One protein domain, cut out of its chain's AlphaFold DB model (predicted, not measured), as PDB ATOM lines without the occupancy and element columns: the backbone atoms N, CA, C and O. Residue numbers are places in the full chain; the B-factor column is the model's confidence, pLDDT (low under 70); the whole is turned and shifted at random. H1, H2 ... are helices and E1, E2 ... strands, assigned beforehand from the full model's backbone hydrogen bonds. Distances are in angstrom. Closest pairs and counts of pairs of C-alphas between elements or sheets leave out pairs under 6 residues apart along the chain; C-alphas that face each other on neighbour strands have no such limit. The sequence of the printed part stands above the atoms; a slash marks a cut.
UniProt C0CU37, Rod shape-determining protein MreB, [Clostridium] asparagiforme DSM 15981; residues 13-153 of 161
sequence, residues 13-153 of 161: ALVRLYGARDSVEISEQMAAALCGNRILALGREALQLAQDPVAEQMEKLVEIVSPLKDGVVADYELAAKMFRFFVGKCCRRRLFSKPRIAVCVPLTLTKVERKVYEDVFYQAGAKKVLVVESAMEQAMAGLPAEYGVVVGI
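Overview. This is residues 13 to 153 of the 161 residues of the protein "Rod shape-determining protein MreB" of [Clostridium] asparagiforme DSM 15981 (UniProt C0CU37). A twisted five-strand sheet, with H3 and H4 over one face and the short H5 over the other, makes the main body. A small three-strand sheet with H1 on it forms a second lobe at one end, where E2 runs on into E3; H2 lies at the far end of this lobe, and H3 reaches both sheets. The printed part has 141 residues, with five named helices and eight named strands in the order E1 E2 E3 E4 H1 H2 E5 H3 E6 H4 E7 H5 E8, a mixed class. The large sheet, E2 E1 E8 E6 E7, is mixed, and the small one, E4 E3 E5, is antiparallel. The whole is compact, with a radius of gyration of the C-alphas of 15.3 A and spans of 49 by 35 by 24 A.

Along the chain. E1, residues 14 to 19, begins at C-alpha 14 (-41.334, -38.647, -36.746) and is 16.7 A long; E2, residues 24 to 29, is 16.6 A. E3 is residues 32 to 35, E4 38 to 42, H1 44 to 49, H2 53 to 57 and E5 63 to 65. H3, residues 76 to 90, starts at (-46.425, -34.751, -52.970) and spans 21.0 A. E6 is residues 100 to 104, H4 111 to 123, 18.7 A long, E7 128 to 132, and H5 136 to 141. E8, residues 149 to 153, ends at (-45.983, -41.813, -39.491).

Arrangement. E1 and E2 form a hairpin, with N 17 and O 26 2.8 A apart. E1 and E8 are antiparallel, N 18 to O 150 at 2.8 A. E8 and E6 are parallel, N 104 to O 151 at 2.7 A, as are E6 and E7, N 103 to O 130 at 2.8 A. E6, H4, E7 is a strand-helix-strand unit, parallel neighbour strands with a helix between, and its crossover is right-handed. H3 and H4 touch, Ala 80 to Val 120 at 5.1 A between C-alphas, at a steep tilt of 60 degrees. H5 is on the opposite face, at a height over the sheet of 8.3 A. E2 runs on into E3 at 55 degrees. E3 and E4 form a hairpin, N 40 to O 33 at 2.8 A; E3 and E5 are antiparallel, N 34 to O 63 at 2.8 A. H1 lies over E3, and H2 is on neither sheet. In all five helices every O i to N i+4 pair is within hydrogen-bond range.

Size, cuts and confidence. The C-alphas farthest apart, of Gln 57 and Ala 145, are 49.7 A apart. The printed part has no cut and no long link. The mean pLDDT of the printed part is 87.3; residues 53 to 61 and 92 to 96 are under 70.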
ATOM      1  N   ALA A  13     -42.603 -34.528 -38.983       91.62
ATOM      2  CA  ALA A  13     -43.151 -35.772 -38.461       91.62
ATOM      3  C   ALA A  13     -42.022 -36.750 -38.102       91.62
ATOM      4  O   ALA A  13     -41.031 -36.868 -38.830       91.62
ATOM      5  N   LEU A  14     -42.181 -37.490 -37.006       92.38
ATOM      6  CA  LEU A  14     -41.334 -38.647 -36.746       92.38
ATOM      7  C   LEU A  14     -41.782 -39.784 -37.667       92.38
ATOM      8  O   LEU A  14     -42.960 -40.137 -37.713       92.38
ATOM      9  N   VAL A  15     -40.834 -40.380 -38.383       93.75
ATOM     10  CA  VAL A  15     -41.073 -41.561 -39.208       93.75
ATOM     11  C   VAL A  15     -40.293 -42.725 -38.627       93.75
ATOM     12  O   VAL A  15     -39.081 -42.642 -38.411       93.75
ATOM     13  N   ARG A  16     -41.002 -43.829 -38.391       94.06
ATOM     14  CA  ARG A  16     -40.409 -45.106 -37.999       94.06
ATOM     15  C   ARG A  16     -40.516 -46.088 -39.152       94.06
ATOM     16  O   ARG A  16     -41.567 -46.198 -39.775       94.06
ATOM     17  N   LEU A  17     -39.443 -46.804 -39.449       92.81
ATOM     18  CA  LEU A  17     -39.422 -47.851 -40.464       92.81
ATOM     19  C   LEU A  17     -38.940 -49.145 -39.842       92.81
ATOM     20  O   LEU A  17     -37.932 -49.143 -39.144       92.81
ATOM     21  N   TYR A  18     -39.618 -50.236 -40.165       90.56
ATOM     22  CA  TYR A  18     -39.233 -51.581 -39.777       90.56
ATOM     23  C   TYR A  18     -39.130 -52.471 -41.015       90.56
ATOM     24  O   TYR A  18     -40.102 -52.647 -41.753       90.56
ATOM     25  N   GLY A  19     -37.950 -53.037 -41.247       88.81
ATOM     26  CA  GLY A  19     -37.701 -54.009 -42.307       88.81
ATOM     27  C   GLY A  19     -37.704 -55.425 -41.747       88.81
ATOM     28  O   GLY A  19     -36.700 -55.857 -41.189       88.81
ATOM     29  N   ALA A  20     -38.789 -56.177 -41.953       79.06
ATOM     30  CA  ALA A  20     -38.991 -57.499 -41.347       79.06
ATOM     31  C   ALA A  20     -37.915 -58.536 -41.714       79.06
ATOM     32  O   ALA A  20     -37.664 -59.473 -40.966       79.06
ATOM     33  N   ARG A  21     -37.280 -58.391 -42.883       74.88
ATOM     34  CA  ARG A  21     -36.266 -59.341 -43.375       74.88
ATOM     35  C   ARG A  21     -34.842 -58.992 -42.968       74.88
ATOM     36  O   ARG A  21     -34.016 -59.888 -42.856       74.88
ATOM     37  N   ASP A  22     -34.559 -57.705 -42.813       71.12
ATOM     38  CA  ASP A  22     -33.227 -57.210 -42.470       71.12
ATOM     39  C   ASP A  22     -33.110 -56.890 -40.968       71.12
ATOM     40  O   ASP A  22     -32.023 -56.553 -40.507       71.12
ATOM     41  N   SER A  23     -34.214 -56.996 -40.214       78.31
ATOM     42  CA  SER A  23     -34.336 -56.597 -38.803       78.31
ATOM     43  C   SER A  23     -33.816 -55.178 -38.547       78.31
ATOM     44  O   SER A  23     -33.210 -54.894 -37.518       78.31
ATOM     45  N   VAL A  24     -34.029 -54.285 -39.519       83.44
ATOM     46  CA  VAL A  24     -33.606 -52.884 -39.457       83.44
ATOM     47  C   VAL A  24     -34.764 -52.044 -38.947       83.44
ATOM     48  O   VAL A  24     -35.828 -52.027 -39.569       83.44
ATOM     49  N   GLU A  25     -34.524 -51.301 -37.869       89.44
ATOM     50  CA  GLU A  25     -35.411 -50.242 -37.394       89.44
ATOM     51  C   GLU A  25     -34.740 -48.875 -37.574       89.44
ATOM     52  O   GLU A  25     -33.582 -48.676 -37.206       89.44
ATOM     53  N   ILE A  26     -35.461 -47.930 -38.173       91.38
ATOM     54  CA  ILE A  26     -35.037 -46.532 -38.323       91.38
ATOM     55  C   ILE A  26     -36.100 -45.665 -37.669       91.38
ATOM     56  O   ILE A  26     -37.283 -45.873 -37.917       91.38
ATOM     57  N   SER A  27     -35.686 -44.688 -36.867       93.44
ATOM     58  CA  SER A  27     -36.576 -43.724 -36.216       93.44
ATOM     59  C   SER A  27     -35.956 -42.333 -36.322       93.44
ATOM     60  O   SER A  27     -34.947 -42.045 -35.672       93.44
ATOM     61  N   GLU A  28     -36.491 -41.502 -37.218       92.50
ATOM     62  CA  GLU A  28     -35.934 -40.183 -37.540       92.50
ATOM     63  C   GLU A  28     -37.032 -39.183 -37.914       92.50
ATOM     64  O   GLU A  28     -38.092 -39.551 -38.416       92.50
ATOM     65  N   GLN A  29     -36.767 -37.897 -37.684       92.00
ATOM     66  CA  GLN A  29     -37.632 -36.817 -38.151       92.00
ATOM     67  C   GLN A  29     -37.537 -36.651 -39.674       92.00
ATOM     68  O   GLN A  29     -36.451 -36.691 -40.255       92.00
ATOM     69  N   MET A  30     -38.685 -36.446 -40.317       93.12
ATOM     70  CA  MET A  30     -38.825 -36.250 -41.757       93.12
ATOM     71  C   MET A  30     -38.752 -34.761 -42.105       93.12
ATOM     72  O   MET A  30     -39.762 -34.053 -42.126       93.12
ATOM     73  N   ALA A  31     -37.533 -34.310 -42.389       93.19
ATOM     74  CA  ALA A  31     -37.229 -32.963 -42.854       93.19
ATOM     75  C   ALA A  31     -36.338 -33.005 -44.099       93.19
ATOM     76  O   ALA A  31     -35.533 -33.926 -44.265       93.19
ATOM     77  N   ALA A  32     -36.467 -31.995 -44.953       93.69
ATOM     78  CA  ALA A  32     -35.604 -31.767 -46.103       93.69
ATOM     79  C   ALA A  32     -34.886 -30.428 -45.956       93.69
ATOM     80  O   ALA A  32     -35.515 -29.447 -45.568       93.69
ATOM     81  N   ALA A  33     -33.602 -30.394 -46.307       92.06
ATOM     82  CA  ALA A  33     -32.858 -29.159 -46.512       92.06
ATOM     83  C   ALA A  33     -32.796 -28.881 -48.015       92.06
ATOM     84  O   ALA A  33     -32.297 -29.717 -48.777       92.06
ATOM     85  N   LEU A  34     -33.320 -27.738 -48.445       90.06
ATOM     86  CA  LEU A  34     -33.407 -27.327 -49.842       90.06
ATOM     87  C   LEU A  34     -32.563 -26.078 -50.087       90.06
ATOM     88  O   LEU A  34     -32.407 -25.256 -49.200       90.06
ATOM     89  N   CYS A  35     -32.039 -25.918 -51.296       86.62
ATOM     90  CA  CYS A  35     -31.508 -24.651 -51.791       86.62
ATOM     91  C   CYS A  35     -32.137 -24.392 -53.158       86.62
ATOM     92  O   CYS A  35     -31.806 -25.059 -54.149       86.62
ATOM     93  N   GLY A  36     -33.143 -23.513 -53.182       84.75
ATOM     94  CA  GLY A  36     -34.107 -23.448 -54.279       84.75
ATOM     95  C   GLY A  36     -34.745 -24.822 -54.519       84.75
ATOM     96  O   GLY A  36     -35.245 -25.463 -53.601       84.75
ATOM     97  N   ASN A  37     -34.651 -25.339 -55.746       84.44
ATOM     98  CA  ASN A  37     -35.240 -26.640 -56.107       84.44
ATOM     99  C   ASN A  37     -34.318 -27.843 -55.834       84.44
ATOM    100  O   ASN A  37     -34.655 -28.981 -56.182       84.44
ATOM    101  N   ARG A  38     -33.126 -27.617 -55.268       89.12
ATOM    102  CA  ARG A  38     -32.144 -28.675 -55.022       89.12
ATOM    103  C   ARG A  38     -32.249 -29.183 -53.591       89.12
ATOM    104  O   ARG A  38     -32.059 -28.434 -52.645       89.12
ATOM    105  N   ILE A  39     -32.438 -30.490 -53.454       92.62
ATOM    106  CA  ILE A  39     -32.275 -31.203 -52.186       92.62
ATOM    107  C   ILE A  39     -30.786 -31.249 -51.809       92.62
ATOM    108  O   ILE A  39     -29.971 -31.765 -52.577       92.62
ATOM    109  N   LEU A  40     -30.447 -30.727 -50.630       91.75
ATOM    110  CA  LEU A  40     -29.107 -30.789 -50.042       91.75
ATOM    111  C   LEU A  40     -28.952 -31.986 -49.099       91.75
ATOM    112  O   LEU A  40     -27.970 -32.713 -49.204       91.75
ATOM    113  N   ALA A  41     -29.932 -32.210 -48.220       92.69
ATOM    114  CA  ALA A  41     -29.941 -33.326 -47.275       92.69
ATOM    115  C   ALA A  41     -31.368 -33.719 -46.877       92.69
ATOM    116  O   ALA A  41     -32.307 -32.935 -47.042       92.69
ATOM    117  N   LEU A  42     -31.524 -34.934 -46.343       95.06
ATOM    118  CA  LEU A  42     -32.809 -35.512 -45.942       95.06
ATOM    119  C   LEU A  42     -32.730 -36.169 -44.558       95.06
ATOM    120  O   LEU A  42     -31.695 -36.700 -44.157       95.06
ATOM    121  N   GLY A  43     -33.851 -36.171 -43.840       93.19
ATOM    122  CA  GLY A  43     -33.970 -36.801 -42.529       93.19
ATOM    123  C   GLY A  43     -33.108 -36.104 -41.478       93.19
ATOM    124  O   GLY A  43     -33.089 -34.877 -41.383       93.19
ATOM    125  N   ARG A  44     -32.359 -36.889 -40.695       91.81
ATOM    126  CA  ARG A  44     -31.481 -36.356 -39.641       91.81
ATOM    127  C   ARG A  44     -30.438 -35.368 -40.176       91.81
ATOM    128  O   ARG A  44     -30.169 -34.370 -39.517       91.81
ATOM    129  N   GLU A  45     -29.875 -35.626 -41.354       91.31
ATOM    130  CA  GLU A  45     -28.840 -34.771 -41.953       91.31
ATOM    131  C   GLU A  45     -29.391 -33.382 -42.308       91.31
ATOM    132  O   GLU A  45     -28.701 -32.385 -42.128       91.31
ATOM    133  N   ALA A  46     -30.660 -33.289 -42.724       91.00
ATOM    134  CA  ALA A  46     -31.307 -32.002 -42.984       91.00
ATOM    135  C   ALA A  46     -31.382 -31.130 -41.722       91.00
ATOM    136  O   ALA A  46     -31.107 -29.936 -41.769       91.00
ATOM    137  N   LEU A  47     -31.720 -31.734 -40.582       86.56
ATOM    138  CA  LEU A  47     -31.812 -31.022 -39.307       86.56
ATOM    139  C   LEU A  47     -30.444 -30.675 -38.719       86.56
ATOM    140  O   LEU A  47     -30.332 -29.680 -38.014       86.56
ATOM    141  N   GLN A  48     -29.415 -31.476 -39.002       87.69
ATOM    142  CA  GLN A  48     -28.037 -31.151 -38.631       87.69
ATOM    143  C   GLN A  48     -27.523 -29.948 -39.420       87.69
ATOM    144  O   GLN A  48     -26.923 -29.062 -38.823       87.69
ATOM    145  N   LEU A  49     -27.824 -29.872 -40.723       85.25
ATOM    146  CA  LEU A  49     -27.505 -28.689 -41.523       85.25
ATOM    147  C   LEU A  49     -28.172 -27.433 -40.962       85.25
ATOM    148  O   LEU A  49     -27.538 -26.394 -40.933       85.25
ATOM    149  N   ALA A  50     -29.402 -27.529 -40.457       77.25
ATOM    150  CA  ALA A  50     -30.085 -26.399 -39.818       77.25
ATOM    151  C   ALA A  50     -29.357 -25.851 -38.574       77.25
ATOM    152  O   ALA A  50     -29.576 -24.710 -38.185       77.25
ATOM    153  N   GLN A  51     -28.524 -26.673 -37.933       76.31
ATOM    154  CA  GLN A  51     -27.772 -26.329 -36.725       76.31
ATOM    155  C   GLN A  51     -26.320 -25.935 -37.026       76.31
ATOM    156  O   GLN A  51     -25.582 -25.584 -36.105       76.31
ATOM    157  N   ASP A  52     -25.887 -26.038 -38.285       75.50
ATOM    158  CA  ASP A  52     -24.522 -25.725 -38.687       75.50
ATOM    159  C   ASP A  52     -24.342 -24.195 -38.782       75.50
ATOM    160  O   ASP A  52     -25.115 -23.533 -39.480       75.50
ATOM    161  N   PRO A  53     -23.322 -23.603 -38.136       66.50
ATOM    162  CA  PRO A  53     -23.062 -22.162 -38.216       66.50
ATOM    163  C   PRO A  53     -22.778 -21.667 -39.648       66.50
ATOM    164  O   PRO A  53     -22.973 -20.490 -39.949       66.50
ATOM    165  N   VAL A  54     -22.351 -22.543 -40.566       66.06
ATOM    166  CA  VAL A  54     -22.222 -22.209 -41.995       66.06
ATOM    167  C   VAL A  54     -23.599 -22.052 -42.644       66.06
ATOM    168  O   VAL A  54     -23.784 -21.183 -43.497       66.06
ATOM    169  N   ALA A  55     -24.587 -22.846 -42.224       59.72
ATOM    170  CA  ALA A  55     -25.963 -22.684 -42.677       59.72
ATOM    171  C   ALA A  55     -26.588 -21.394 -42.137       59.72
ATOM    172  O   ALA A  55     -27.346 -20.771 -42.868       59.72
ATOM    173  N   GLU A  56     -26.201 -20.945 -40.937       58.00
ATOM    174  CA  GLU A  56     -26.594 -19.645 -40.366       58.00
ATOM    175  C   GLU A  56     -26.163 -18.479 -41.281       58.00
ATOM    176  O   GLU A  56     -26.938 -17.582 -41.610       58.00
ATOM    177  N   GLN A  57     -24.942 -18.538 -41.825       60.41
ATOM    178  CA  GLN A  57     -24.461 -17.564 -42.818       60.41
ATOM    179  C   GLN A  57     -25.159 -17.700 -44.182       60.41
ATOM    180  O   GLN A  57     -25.297 -16.722 -44.922       60.41
ATOM    181  N   MET A  58     -25.610 -18.911 -44.515       58.19
ATOM    182  CA  MET A  58     -26.375 -19.236 -45.717       58.19
ATOM    183  C   MET A  58     -27.894 -19.202 -45.490       58.19
ATOM    184  O   MET A  58     -28.619 -19.652 -46.373       58.19
ATOM    185  N   GLU A  59     -28.404 -18.654 -44.379       53.94
ATOM    186  CA  GLU A  59     -29.838 -18.661 -44.016       53.94
ATOM    187  C   GLU A  59     -30.746 -18.061 -45.096       53.94
ATOM    188  O   GLU A  59     -31.933 -18.360 -45.172       53.94
ATOM    189  N   LYS A  60     -30.188 -17.233 -45.985       56.53
ATOM    190  CA  LYS A  60     -30.894 -16.710 -47.163       56.53
ATOM    191  C   LYS A  60     -31.062 -17.720 -48.309       56.53
ATOM    192  O   LYS A  60     -31.708 -17.386 -49.296       56.53
ATOM    193  N   LEU A  61     -30.448 -18.897 -48.229       68.69
ATOM    194  CA  LEU A  61     -30.329 -19.872 -49.316       68.69
ATOM    195  C   LEU A  61     -30.777 -21.285 -48.932       68.69
ATOM    196  O   LEU A  61     -31.199 -22.008 -49.830       68.69
ATOM    197  N   VAL A  62     -30.660 -21.699 -47.662       80.81
ATOM    198  CA  VAL A  62     -31.011 -23.065 -47.238       80.81
ATOM    199  C   VAL A  62     -32.330 -23.090 -46.471       80.81
ATOM    200  O   VAL A  62     -32.463 -22.506 -45.402       80.81
ATOM    201  N   GLU A  63     -33.297 -23.815 -47.017       85.56
ATOM    202  CA  GLU A  63     -34.663 -23.916 -46.525       85.56
ATOM    203  C   GLU A  63     -34.905 -25.279 -45.876       85.56
ATOM    204  O   GLU A  63     -34.781 -26.314 -46.534       85.56
ATOM    205  N   ILE A  64     -35.282 -25.298 -44.593       88.06
ATOM    206  CA  ILE A  64     -35.713 -26.531 -43.926       88.06
ATOM    207  C   ILE A  64     -37.230 -26.633 -44.001       88.06
ATOM    208  O   ILE A  64     -37.956 -25.763 -43.509       88.06
ATOM    209  N   VAL A  65     -37.710 -27.713 -44.606       91.88
ATOM    210  CA  VAL A  65     -39.137 -27.944 -44.835       91.88
ATOM    211  C   VAL A  65     -39.541 -29.352 -44.419       91.88
ATOM    212  O   VAL A  65     -38.771 -30.309 -44.560       91.88
ATOM    213  N   SER A  66     -40.777 -29.498 -43.941       92.50
ATOM    214  CA  SER A  66     -41.427 -30.808 -43.841       92.50
ATOM    215  C   SER A  66     -42.434 -30.992 -44.979       92.50
ATOM    216  O   SER A  66     -43.211 -30.074 -45.247       92.50
ATOM    217  N   PRO A  67     -42.469 -32.156 -45.655       94.69
ATOM    218  CA  PRO A  67     -43.460 -32.431 -46.697       94.69
ATOM    219  C   PRO A  67     -44.836 -32.815 -46.135       94.69
ATOM    220  O   PRO A  67     -45.790 -32.968 -46.902       94.69
ATOM    221  N   LEU A  68     -44.938 -33.018 -44.818       93.69
ATOM    222  CA  LEU A  68     -46.168 -33.389 -44.132       93.69
ATOM    223  C   LEU A  68     -46.618 -32.249 -43.221       93.69
ATOM    224  O   LEU A  68     -45.803 -31.668 -42.515       93.69
ATOM    225  N   LYS A  69     -47.921 -31.983 -43.190       91.31
ATOM    226  CA  LYS A  69     -48.568 -31.060 -42.258       91.31
ATOM    227  C   LYS A  69     -49.567 -31.840 -41.419       91.31
ATOM    228  O   LYS A  69     -50.539 -32.343 -41.970       91.31
ATOM    229  N   ASP A  70     -49.319 -31.978 -40.119       88.31
ATOM    230  CA  ASP A  70     -50.194 -32.726 -39.198       88.31
ATOM    231  C   ASP A  70     -50.498 -34.165 -39.675       88.31
ATOM    232  O   ASP A  70     -51.558 -34.730 -39.417       88.31
ATOM    233  N   GLY A  71     -49.552 -34.774 -40.402       89.44
ATOM    234  CA  GLY A  71     -49.720 -36.100 -41.001       89.44
ATOM    235  C   GLY A  71     -50.483 -36.128 -42.319       89.44
ATOM    236  O   GLY A  71     -50.753 -37.209 -42.815       89.44
ATOM    237  N   VAL A  72     -50.825 -34.982 -42.900       93.06
ATOM    238  CA  VAL A  72     -51.346 -34.867 -44.266       93.06
ATOM    239  C   VAL A  72     -50.186 -34.558 -45.207       93.06
ATOM    240  O   VAL A  72     -49.323 -33.739 -44.890       93.06
ATOM    241  N   VAL A  73     -50.146 -35.188 -46.379       95.19
ATOM    242  CA  VAL A  73     -49.141 -34.876 -47.403       95.19
ATOM    243  C   VAL A  73     -49.420 -33.488 -47.982       95.19
ATOM    244  O   VAL A  73     -50.426 -33.293 -48.658       95.19
ATOM    245  N   ALA A  74     -48.526 -32.534 -47.721       93.81
ATOM    246  CA  ALA A  74     -48.637 -31.158 -48.205       93.81
ATOM    247  C   ALA A  74     -47.803 -30.910 -49.472       93.81
ATOM    248  O   ALA A  74     -48.193 -30.105 -50.311       93.81
ATOM    249  N   ASP A  75     -46.682 -31.623 -49.624       94.50
ATOM    250  CA  ASP A  75     -45.862 -31.628 -50.838       94.50
ATOM    251  C   ASP A  75     -45.685 -33.069 -51.325       94.50
ATOM    252  O   ASP A  75     -44.960 -33.869 -50.725       94.50
ATOM    253  N   TYR A  76     -46.382 -33.403 -52.410       95.31
ATOM    254  CA  TYR A  76     -46.425 -34.751 -52.970       95.31
ATOM    255  C   TYR A  76     -45.060 -35.210 -53.505       95.31
ATOM    256  O   TYR A  76     -44.611 -36.318 -53.202       95.31
ATOM    257  N   GLU A  77     -44.364 -34.356 -54.261       94.94
ATOM    258  CA  GLU A  77     -43.079 -34.719 -54.858       94.94
ATOM    259  C   GLU A  77     -41.987 -34.873 -53.805       94.94
ATOM    260  O   GLU A  77     -41.187 -35.816 -53.861       94.94
ATOM    261  N   LEU A  78     -41.937 -33.949 -52.843       95.62
ATOM    262  CA  LEU A  78     -40.967 -34.015 -51.763       95.62
ATOM    263  C   LEU A  78     -41.243 -35.219 -50.859       95.62
ATOM    264  O   LEU A  78     -40.303 -35.940 -50.517       95.62
ATOM    265  N   ALA A  79     -42.513 -35.500 -50.537       96.69
ATOM    266  CA  ALA A  79     -42.896 -36.687 -49.777       96.69
ATOM    267  C   ALA A  79     -42.440 -37.976 -50.473       96.69
ATOM    268  O   ALA A  79     -41.807 -38.822 -49.842       96.69
ATOM    269  N   ALA A  80     -42.677 -38.123 -51.779       97.06
ATOM    270  CA  ALA A  80     -42.250 -39.315 -52.510       97.06
ATOM    271  C   ALA A  80     -40.723 -39.488 -52.515       97.06
ATOM    272  O   ALA A  80     -40.223 -40.597 -52.297       97.06
ATOM    273  N   LYS A  81     -39.965 -38.396 -52.699       96.44
ATOM    274  CA  LYS A  81     -38.491 -38.407 -52.611       96.44
ATOM    275  C   LYS A  81     -38.017 -38.814 -51.209       96.44
ATOM    276  O   LYS A  81     -37.113 -39.641 -51.086       96.44
ATOM    277  N   MET A  82     -38.661 -38.300 -50.164       95.50
ATOM    278  CA  MET A  82     -38.375 -38.636 -48.765       95.50
ATOM    279  C   MET A  82     -38.658 -40.098 -48.435       95.50
ATOM    280  O   MET A  82     -37.797 -40.788 -47.890       95.50
ATOM    281  N   PHE A  83     -39.842 -40.607 -48.780       95.75
ATOM    282  CA  PHE A  83     -40.176 -42.003 -48.511       95.75
ATOM    283  C   PHE A  83     -39.276 -42.946 -49.300       95.75
ATOM    284  O   PHE A  83     -38.833 -43.953 -48.754       95.75
ATOM    285  N   ARG A  84     -38.909 -42.593 -50.539       94.31
ATOM    286  CA  ARG A  84     -37.915 -43.347 -51.309       94.31
ATOM    287  C   ARG A  84     -36.566 -43.404 -50.593       94.31
ATOM    288  O   ARG A  84     -35.968 -44.477 -50.523       94.31
ATOM    289  N   PHE A  85     -36.103 -42.280 -50.047       93.81
ATOM    290  CA  PHE A  85     -34.877 -42.214 -49.251       93.81
ATOM    291  C   PHE A  85     -34.947 -43.130 -48.021       93.81
ATOM    292  O   PHE A  85     -34.084 -43.994 -47.849       93.81
ATOM    293  N   PHE A  86     -35.999 -43.018 -47.204       92.75
ATOM    294  CA  PHE A  86     -36.141 -43.819 -45.987       92.75
ATOM    295  C   PHE A  86     -36.305 -45.318 -46.267       92.75
ATOM    296  O   PHE A  86     -35.647 -46.146 -45.634       92.75
ATOM    297  N   VAL A  87     -37.130 -45.686 -47.250       90.94
ATOM    298  CA  VAL A  87     -37.312 -47.084 -47.666       90.94
ATOM    299  C   VAL A  87     -35.997 -47.656 -48.198       90.94
ATOM    300  O   VAL A  87     -35.632 -48.775 -47.843       90.94
ATOM    301  N   GLY A  88     -35.240 -46.883 -48.983       90.00
ATOM    302  CA  GLY A  88     -33.905 -47.275 -49.439       90.00
ATOM    303  C   GLY A  88     -32.921 -47.493 -48.285       90.00
ATOM    304  O   GLY A  88     -32.169 -48.469 -48.290       90.00
ATOM    305  N   LYS A  89     -32.968 -46.633 -47.259       87.81
ATOM    306  CA  LYS A  89     -32.161 -46.756 -46.033       87.81
ATOM    307  C   LYS A  89     -32.508 -48.021 -45.238       87.81
ATOM    308  O   LYS A  89     -31.606 -48.645 -44.681       87.81
ATOM    309  N   CYS A  90     -33.781 -48.420 -45.221       86.31
ATOM    310  CA  CYS A  90     -34.258 -49.640 -44.565       86.31
ATOM    311  C   CYS A  90     -33.898 -50.914 -45.360       86.31
ATOM    312  O   CYS A  90     -33.449 -51.901 -44.787       86.31
ATOM    313  N   CYS A  91     -34.022 -50.888 -46.691       82.62
ATOM    314  CA  CYS A  91     -33.872 -52.054 -47.574       82.62
ATOM    315  C   CYS A  91     -32.492 -52.165 -48.261       82.62
ATOM    316  O   CYS A  91     -32.417 -52.506 -49.448       82.62
ATOM    317  N   ARG A  92     -31.385 -51.911 -47.542       69.38
ATOM    318  CA  ARG A  92     -30.013 -51.815 -48.110       69.38
ATOM    319  C   ARG A  92     -29.590 -52.997 -48.997       69.38
ATOM    320  O   ARG A  92     -28.794 -52.806 -49.909       69.38
ATOM    321  N   ARG A  93     -30.109 -54.209 -48.764       64.25
ATOM    322  CA  ARG A  93     -29.732 -55.428 -49.508       64.25
ATOM    323  C   ARG A  93     -30.524 -55.683 -50.799       64.25
ATOM    324  O   ARG A  93     -30.240 -56.658 -51.490       64.25
ATOM    325  N   ARG A  94     -31.522 -54.857 -51.146       63.62
ATOM    326  CA  ARG A  94     -32.456 -55.125 -52.265       63.62
ATOM    327  C   ARG A  94     -32.713 -53.927 -53.182       63.62
ATOM    328  O   ARG A  94     -33.836 -53.737 -53.639       63.62
ATOM    329  N   LEU A  95     -31.666 -53.182 -53.543       57.41
ATOM    330  CA  LEU A  95     -31.765 -52.051 -54.484       57.41
ATOM    331  C   LEU A  95     -32.482 -52.381 -55.814       57.41
ATOM    332  O   LEU A  95     -33.027 -51.479 -56.442       57.41
ATOM    333  N   PHE A  96     -32.541 -53.655 -56.221       65.38
ATOM    334  CA  PHE A  96     -33.136 -54.087 -57.492       65.38
ATOM    335  C   PHE A  96     -34.588 -54.600 -57.414       65.38
ATOM    336  O   PHE A  96     -35.182 -54.871 -58.455       65.38
ATOM    337  N   SER A  97     -35.198 -54.739 -56.226       80.19
ATOM    338  CA  SER A  97     -36.582 -55.233 -56.094       80.19
ATOM    339  C   SER A  97     -37.489 -54.203 -55.434       80.19
ATOM    340  O   SER A  97     -37.249 -53.793 -54.303       80.19
ATOM    341  N   LYS A  98     -38.612 -53.882 -56.086       87.50
ATOM    342  CA  LYS A  98     -39.655 -53.022 -55.508       87.50
ATOM    343  C   LYS A  98     -40.242 -53.658 -54.227       87.50
ATOM    344  O   LYS A  98     -40.736 -54.791 -54.303       87.50
ATOM    345  N   PRO A  99     -40.207 -52.983 -53.064       91.25
ATOM    346  CA  PRO A  99     -40.705 -53.526 -51.800       91.25
ATOM    347  C   PRO A  99     -42.236 -53.485 -51.722       91.25
ATOM    348  O   PRO A  99     -42.884 -52.641 -52.338       91.25
ATOM    349  N   ARG A 100     -42.831 -54.398 -50.953       93.19
ATOM    350  CA  ARG A 100     -44.251 -54.345 -50.565       93.19
ATOM    351  C   ARG A 100     -44.311 -53.717 -49.174       93.19
ATOM    352  O   ARG A 100     -43.672 -54.246 -48.262       93.19
ATOM    353  N   ILE A 101     -45.007 -52.591 -49.047       94.44
ATOM    354  CA  ILE A 101     -44.944 -51.700 -47.883       94.44
ATOM    355  C   ILE A 101     -46.315 -51.633 -47.212       94.44
ATOM    356  O   ILE A 101     -47.318 -51.446 -47.896       94.44
ATOM    357  N   ALA A 102     -46.354 -51.769 -45.890       95.06
ATOM    358  CA  ALA A 102     -47.494 -51.344 -45.090       95.06
ATOM    359  C   ALA A 102     -47.191 -49.979 -44.466       95.06
ATOM    360  O   ALA A 102     -46.117 -49.786 -43.898       95.06
ATOM    361  N   VAL A 103     -48.114 -49.030 -44.579       95.31
ATOM    362  CA  VAL A 103     -47.993 -47.691 -43.996       95.31
ATOM    363  C   VAL A 103     -49.052 -47.512 -42.916       95.31
ATOM    364  O   VAL A 103     -50.243 -47.622 -43.184       95.31
ATOM    365  N   CYS A 104     -48.608 -47.232 -41.696       94.31
ATOM    366  CA  CYS A 104     -49.450 -46.868 -40.566       94.31
ATOM    367  C   CYS A 104     -49.541 -45.345 -40.529       94.31
ATOM    368  O   CYS A 104     -48.529 -44.661 -40.340       94.31
ATOM    369  N   VAL A 105     -50.744 -44.828 -40.752       92.56
ATOM    370  CA  VAL A 105     -51.017 -43.390 -40.813       92.56
ATOM    371  C   VAL A 105     -51.908 -42.960 -39.643       92.56
ATOM    372  O   VAL A 105     -52.597 -43.804 -39.064       92.56
ATOM    373  N   PRO A 106     -51.928 -41.665 -39.283       86.81
ATOM    374  CA  PRO A 106     -52.828 -41.155 -38.252       86.81
ATOM    375  C   PRO A 106     -54.299 -41.448 -38.563       86.81
ATOM    376  O   PRO A 106     -54.746 -41.316 -39.702       86.81
ATOM    377  N   LEU A 107     -55.080 -41.764 -37.525       85.38
ATOM    378  CA  LEU A 107     -56.527 -42.008 -37.643       85.38
ATOM    379  C   LEU A 107     -57.324 -40.758 -38.044       85.38
ATOM    380  O   LEU A 107     -58.474 -40.860 -38.459       85.38
ATOM    381  N   THR A 108     -56.724 -39.577 -37.907       87.62
ATOM    382  CA  THR A 108     -57.336 -38.290 -38.252       87.62
ATOM    383  C   THR A 108     -57.488 -38.085 -39.758       87.62
ATOM    384  O   THR A 108     -58.195 -37.169 -40.168       87.62
ATOM    385  N   LEU A 109     -56.856 -38.927 -40.584       91.31
ATOM    386  CA  LEU A 109     -56.878 -38.781 -42.032       91.31
ATOM    387  C   LEU A 109     -58.192 -39.247 -42.666       91.31
ATOM    388  O   LEU A 109     -58.668 -40.379 -42.505       91.31
ATOM    389  N   THR A 110     -58.733 -38.387 -43.518       94.50
ATOM    390  CA  THR A 110     -59.848 -38.698 -44.406       94.50
ATOM    391  C   THR A 110     -59.467 -39.779 -45.423       94.50
ATOM    392  O   THR A 110     -58.296 -40.070 -45.679       94.50
ATOM    393  N   LYS A 111     -60.474 -40.390 -46.058       93.62
ATOM    394  CA  LYS A 111     -60.253 -41.411 -47.099       93.62
ATOM    395  C   LYS A 111     -59.417 -40.886 -48.273       93.62
ATOM    396  O   LYS A 111     -58.640 -41.644 -48.844       93.62
ATOM    397  N   VAL A 112     -59.569 -39.604 -48.618       95.25
ATOM    398  CA  VAL A 112     -58.820 -38.969 -49.711       95.25
ATOM    399  C   VAL A 112     -57.355 -38.795 -49.316       95.25
ATOM    400  O   VAL A 112     -56.477 -39.206 -50.062       95.25
ATOM    401  N   GLU A 113     -57.073 -38.294 -48.114       95.06
ATOM    402  CA  GLU A 113     -55.696 -38.122 -47.617       95.06
ATOM    403  C   GLU A 113     -54.967 -39.464 -47.468       95.06
ATOM    404  O   GLU A 113     -53.790 -39.588 -47.804       95.06
ATOM    405  N   ARG A 114     -55.680 -40.516 -47.050       94.00
ATOM    406  CA  ARG A 114     -55.151 -41.888 -47.042       94.00
ATOM    407  C   ARG A 114     -54.805 -42.391 -48.438       94.00
ATOM    408  O   ARG A 114     -53.786 -43.056 -48.609       94.00
ATOM    409  N   LYS A 115     -55.629 -42.066 -49.437       94.75
ATOM    410  CA  LYS A 115     -55.346 -42.428 -50.825       94.75
ATOM    411  C   LYS A 115     -54.076 -41.740 -51.332       94.75
ATOM    412  O   LYS A 115     -53.264 -42.395 -51.977       94.75
ATOM    413  N   VAL A 116     -53.850 -40.483 -50.940       96.69
ATOM    414  CA  VAL A 116     -52.614 -39.752 -51.267       96.69
ATOM    415  C   VAL A 116     -51.380 -40.480 -50.736       96.69
ATOM    416  O   VAL A 116     -50.393 -40.596 -51.457       96.69
ATOM    417  N   TYR A 117     -51.425 -41.035 -49.521       96.31
ATOM    418  CA  TYR A 117     -50.321 -41.859 -49.018       96.31
ATOM    419  C   TYR A 117     -50.033 -43.068 -49.904       96.31
ATOM    420  O   TYR A 117     -48.870 -43.354 -50.187       96.31
ATOM    421  N   GLU A 118     -51.072 -43.764 -50.359       95.94
ATOM    422  CA  GLU A 118     -50.912 -44.899 -51.266       95.94
ATOM    423  C   GLU A 118     -50.156 -44.488 -52.540       95.94
ATOM    424  O   GLU A 118     -49.147 -45.103 -52.896       95.94
ATOM    425  N   ASP A 119     -50.595 -43.396 -53.166       96.50
ATOM    426  CA  ASP A 119     -50.034 -42.876 -54.414       96.50
ATOM    427  C   ASP A 119     -48.580 -42.400 -54.234       96.50
ATOM    428  O   ASP A 119     -47.697 -42.759 -55.021       96.50
ATOM    429  N   VAL A 120     -48.290 -41.696 -53.133       97.75
ATOM    430  CA  VAL A 120     -46.935 -41.262 -52.767       97.75
ATOM    431  C   VAL A 120     -45.988 -42.455 -52.608       97.75
ATOM    432  O   VAL A 120     -44.860 -42.424 -53.106       97.75
ATOM    433  N   PHE A 121     -46.413 -43.528 -51.935       96.69
ATOM    434  CA  PHE A 121     -45.568 -44.713 -51.758       96.69
ATOM    435  C   PHE A 121     -45.360 -45.480 -53.069       96.69
ATOM    436  O   PHE A 121     -44.263 -46.004 -53.301       96.69
ATOM    437  N   TYR A 122     -46.351 -45.514 -53.965       96.44
ATOM    438  CA  TYR A 122     -46.139 -46.032 -55.319       96.44
ATOM    439  C   TYR A 122     -45.111 -45.199 -56.086       96.44
ATOM    440  O   TYR A 122     -44.194 -45.772 -56.683       96.44
ATOM    441  N   GLN A 123     -45.189 -43.866 -56.013       96.31
ATOM    442  CA  GLN A 123     -44.200 -42.976 -56.626       96.31
ATOM    443  C   GLN A 123     -42.803 -43.147 -56.006       96.31
ATOM    444  O   GLN A 123     -41.794 -43.112 -56.715       96.31
ATOM    445  N   ALA A 124     -42.729 -43.425 -54.702       94.94
ATOM    446  CA  ALA A 124     -41.488 -43.752 -54.005       94.94
ATOM    447  C   ALA A 124     -40.869 -45.096 -54.448       94.94
ATOM    448  O   ALA A 124     -39.717 -45.382 -54.115       94.94
ATOM    449  N   GLY A 125     -41.592 -45.907 -55.231       92.75
ATOM    450  CA  GLY A 125     -41.106 -47.158 -55.818       92.75
ATOM    451  C   GLY A 125     -41.665 -48.430 -55.179       92.75
ATOM    452  O   GLY A 125     -41.126 -49.514 -55.428       92.75
ATOM    453  N   ALA A 126     -42.728 -48.338 -54.376       94.88
ATOM    454  CA  ALA A 126     -43.393 -49.511 -53.820       94.88
ATOM    455  C   ALA A 126     -43.999 -50.400 -54.921       94.88
ATOM    456  O   ALA A 126     -44.484 -49.938 -55.953       94.88
ATOM    457  N   LYS A 127     -43.991 -51.715 -54.691       94.62
ATOM    458  CA  LYS A 127     -44.679 -52.712 -55.526       94.62
ATOM    459  C   LYS A 127     -46.161 -52.802 -55.185       94.62
ATOM    460  O   LYS A 127     -46.984 -52.997 -56.070       94.62
ATOM    461  N   LYS A 128     -46.461 -52.760 -53.889       95.25
ATOM    462  CA  LYS A 128     -47.803 -52.763 -53.306       95.25
ATOM    463  C   LYS A 128     -47.763 -51.959 -52.022       95.25
ATOM    464  O   LYS A 128     -46.771 -52.057 -51.293       95.25
ATOM    465  N   VAL A 129     -48.839 -51.232 -51.764       96.38
ATOM    466  CA  VAL A 129     -49.007 -50.429 -50.560       96.38
ATOM    467  C   VAL A 129     -50.255 -50.908 -49.832       96.38
ATOM    468  O   VAL A 129     -51.292 -51.126 -50.450       96.38
ATOM    469  N   LEU A 130     -50.133 -51.109 -48.526       94.69
ATOM    470  CA  LEU A 130     -51.252 -51.357 -47.628       94.69
ATOM    471  C   LEU A 130     -51.312 -50.208 -46.630       94.69
ATOM    472  O   LEU A 130     -50.400 -50.058 -45.822       94.69
ATOM    473  N   VAL A 131     -52.365 -49.399 -46.685       93.81
ATOM    474  CA  VAL A 131     -52.603 -48.358 -45.681       93.81
ATOM    475  C   VAL A 131     -53.317 -48.994 -44.493       93.81
ATOM    476  O   VAL A 131     -54.355 -49.632 -44.666       93.81
ATOM    477  N   VAL A 132     -52.749 -48.843 -43.300       90.94
ATOM    478  CA  VAL A 132     -53.237 -49.431 -42.053       90.94
ATOM    479  C   VAL A 132     -53.600 -48.312 -41.081       90.94
ATOM    480  O   VAL A 132     -52.807 -47.410 -40.816       90.94
ATOM    481  N   GLU A 133     -54.809 -48.385 -40.536       83.69
ATOM    482  CA  GLU A 133     -55.347 -47.456 -39.537       83.69
ATOM    483  C   GLU A 133     -55.164 -48.047 -38.127       83.69
ATOM    484  O   GLU A 133     -56.124 -48.252 -37.390       83.69
ATOM    485  N   SER A 134     -53.933 -48.418 -37.771       80.06
ATOM    486  CA  SER A 134     -53.611 -49.040 -36.480       80.06
ATOM    487  C   SER A 134     -52.267 -48.564 -35.944       80.06
ATOM    488  O   SER A 134     -51.483 -47.935 -36.657       80.06
ATOM    489  N   ALA A 135     -51.967 -48.921 -34.693       83.62
ATOM    490  CA  ALA A 135     -50.624 -48.745 -34.158       83.62
ATOM    491  C   ALA A 135     -49.605 -49.524 -35.005       83.62
ATOM    492  O   ALA A 135     -49.905 -50.609 -35.520       83.62
ATOM    493  N   MET A 136     -48.391 -48.984 -35.128       84.12
ATOM    494  CA  MET A 136     -47.322 -49.611 -35.907       84.12
ATOM    495  C   MET A 136     -46.962 -50.987 -35.343       84.12
ATOM    496  O   MET A 136     -46.758 -51.928 -36.100       84.12
ATOM    497  N   GLU A 137     -46.948 -51.125 -34.021       84.50
ATOM    498  CA  GLU A 137     -46.655 -52.370 -33.314       84.50
ATOM    499  C   GLU A 137     -47.680 -53.462 -33.658       84.50
ATOM    500  O   GLU A 137     -47.314 -54.612 -33.903       84.50
ATOM    501  N   GLN A 138     -48.961 -53.092 -33.755       82.12
ATOM    502  CA  GLN A 138     -50.026 -54.003 -34.187       82.12
ATOM    503  C   GLN A 138     -49.835 -54.414 -35.648       82.12
ATOM    504  O   GLN A 138     -49.940 -55.596 -35.979       82.12
ATOM    505  N   ALA A 139     -49.499 -53.453 -36.512       82.25
ATOM    506  CA  ALA A 139     -49.228 -53.725 -37.916       82.25
ATOM    507  C   ALA A 139     -47.999 -54.624 -38.101       82.25
ATOM    508  O   ALA A 139     -48.019 -55.480 -38.974       82.25
ATOM    509  N   MET A 140     -46.958 -54.479 -37.275       82.88
ATOM    510  CA  MET A 140     -45.774 -55.342 -37.285       82.88
ATOM    511  C   MET A 140     -46.094 -56.776 -36.849       82.88
ATOM    512  O   MET A 140     -45.600 -57.716 -37.467       82.88
ATOM    513  N   ALA A 141     -46.929 -56.956 -35.821       81.81
ATOM    514  CA  ALA A 141     -47.300 -58.277 -35.313       81.81
ATOM    515  C   ALA A 141     -48.235 -59.051 -36.263       81.81
ATOM    516  O   ALA A 141     -48.140 -60.271 -36.365       81.81
ATOM    517  N   GLY A 142     -49.135 -58.345 -36.954       79.56
ATOM    518  CA  GLY A 142     -50.135 -58.923 -37.859       79.56
ATOM    519  C   GLY A 142     -49.820 -58.769 -39.348       79.56
ATOM    520  O   GLY A 142     -50.715 -58.947 -40.177       79.56
ATOM    521  N   LEU A 143     -48.591 -58.385 -39.705       79.88
ATOM    522  CA  LEU A 143     -48.247 -58.057 -41.084       79.88
ATOM    523  C   LEU A 143     -48.371 -59.296 -41.986       79.88
ATOM    524  O   LEU A 143     -47.725 -60.311 -41.708       79.88
ATOM    525  N   PRO A 144     -49.119 -59.241 -43.106       82.06
ATOM    526  CA  PRO A 144     -49.131 -60.358 -44.039       82.06
ATOM    527  C   PRO A 144     -47.707 -60.620 -44.547       82.06
ATOM    528  O   PRO A 144     -47.002 -59.679 -44.912       82.06
ATOM    529  N   ALA A 145     -47.293 -61.892 -44.609       81.81
ATOM    530  CA  ALA A 145     -45.901 -62.318 -44.857       81.81
ATOM    531  C   ALA A 145     -45.271 -61.764 -46.152       81.81
ATOM    532  O   ALA A 145     -44.055 -61.787 -46.368       81.81
ATOM    533  N   GLU A 146     -46.112 -61.285 -47.055       86.25
ATOM    534  CA  GLU A 146     -45.724 -60.654 -48.295       86.25
ATOM    535  C   GLU A 146     -45.281 -59.189 -48.185       86.25
ATOM    536  O   GLU A 146     -44.583 -58.720 -49.088       86.25
ATOM    537  N   TYR A 147     -45.662 -58.466 -47.131       87.38
ATOM    538  CA  TYR A 147     -45.193 -57.107 -46.864       87.38
ATOM    539  C   TYR A 147     -43.898 -57.192 -46.058       87.38
ATOM    540  O   TYR A 147     -43.823 -57.848 -45.028       87.38
ATOM    541  N   GLY A 148     -42.835 -56.585 -46.584       87.50
ATOM    542  CA  GLY A 148     -41.489 -56.699 -46.012       87.50
ATOM    543  C   GLY A 148     -41.036 -55.463 -45.245       87.50
ATOM    544  O   GLY A 148     -39.981 -55.506 -44.616       87.50
ATOM    545  N   VAL A 149     -41.798 -54.372 -45.343       91.25
ATOM    546  CA  VAL A 149     -41.490 -53.073 -44.744       91.25
ATOM    547  C   VAL A 149     -42.758 -52.511 -44.116       91.25
ATOM    548  O   VAL A 149     -43.801 -52.483 -44.772       91.25
ATOM    549  N   VAL A 150     -42.649 -52.034 -42.881       93.19
ATOM    550  CA  VAL A 150     -43.681 -51.249 -42.196       93.19
ATOM    551  C   VAL A 150     -43.157 -49.835 -42.003       93.19
ATOM    552  O   VAL A 150     -42.027 -49.659 -41.551       93.19
ATOM    553  N   VAL A 151     -43.960 -48.834 -42.341       94.69
ATOM    554  CA  VAL A 151     -43.653 -47.418 -42.110       94.69
ATOM    555  C   VAL A 151     -44.717 -46.834 -41.195       94.69
ATOM    556  O   VAL A 151     -45.890 -46.878 -41.537       94.69
ATOM    557  N   GLY A 152     -44.330 -46.294 -40.046       94.31
ATOM    558  CA  GLY A 152     -45.206 -45.550 -39.148       94.31
ATOM    559  C   GLY A 152     -44.954 -44.051 -39.255       94.31
ATOM    560  O   GLY A 152     -43.802 -43.614 -39.213       94.31
ATOM    561  N   ILE A 153     -46.026 -43.274 -39.394       93.44
ATOM    562  CA  ILE A 153     -45.983 -41.813 -39.491       93.44
ATOM    563  C   ILE A 153     -46.596 -41.220 -38.229       93.44
ATOM    564  O   ILE A 153     -47.773 -41.430 -37.945       93.44
TER     565      ILE A 153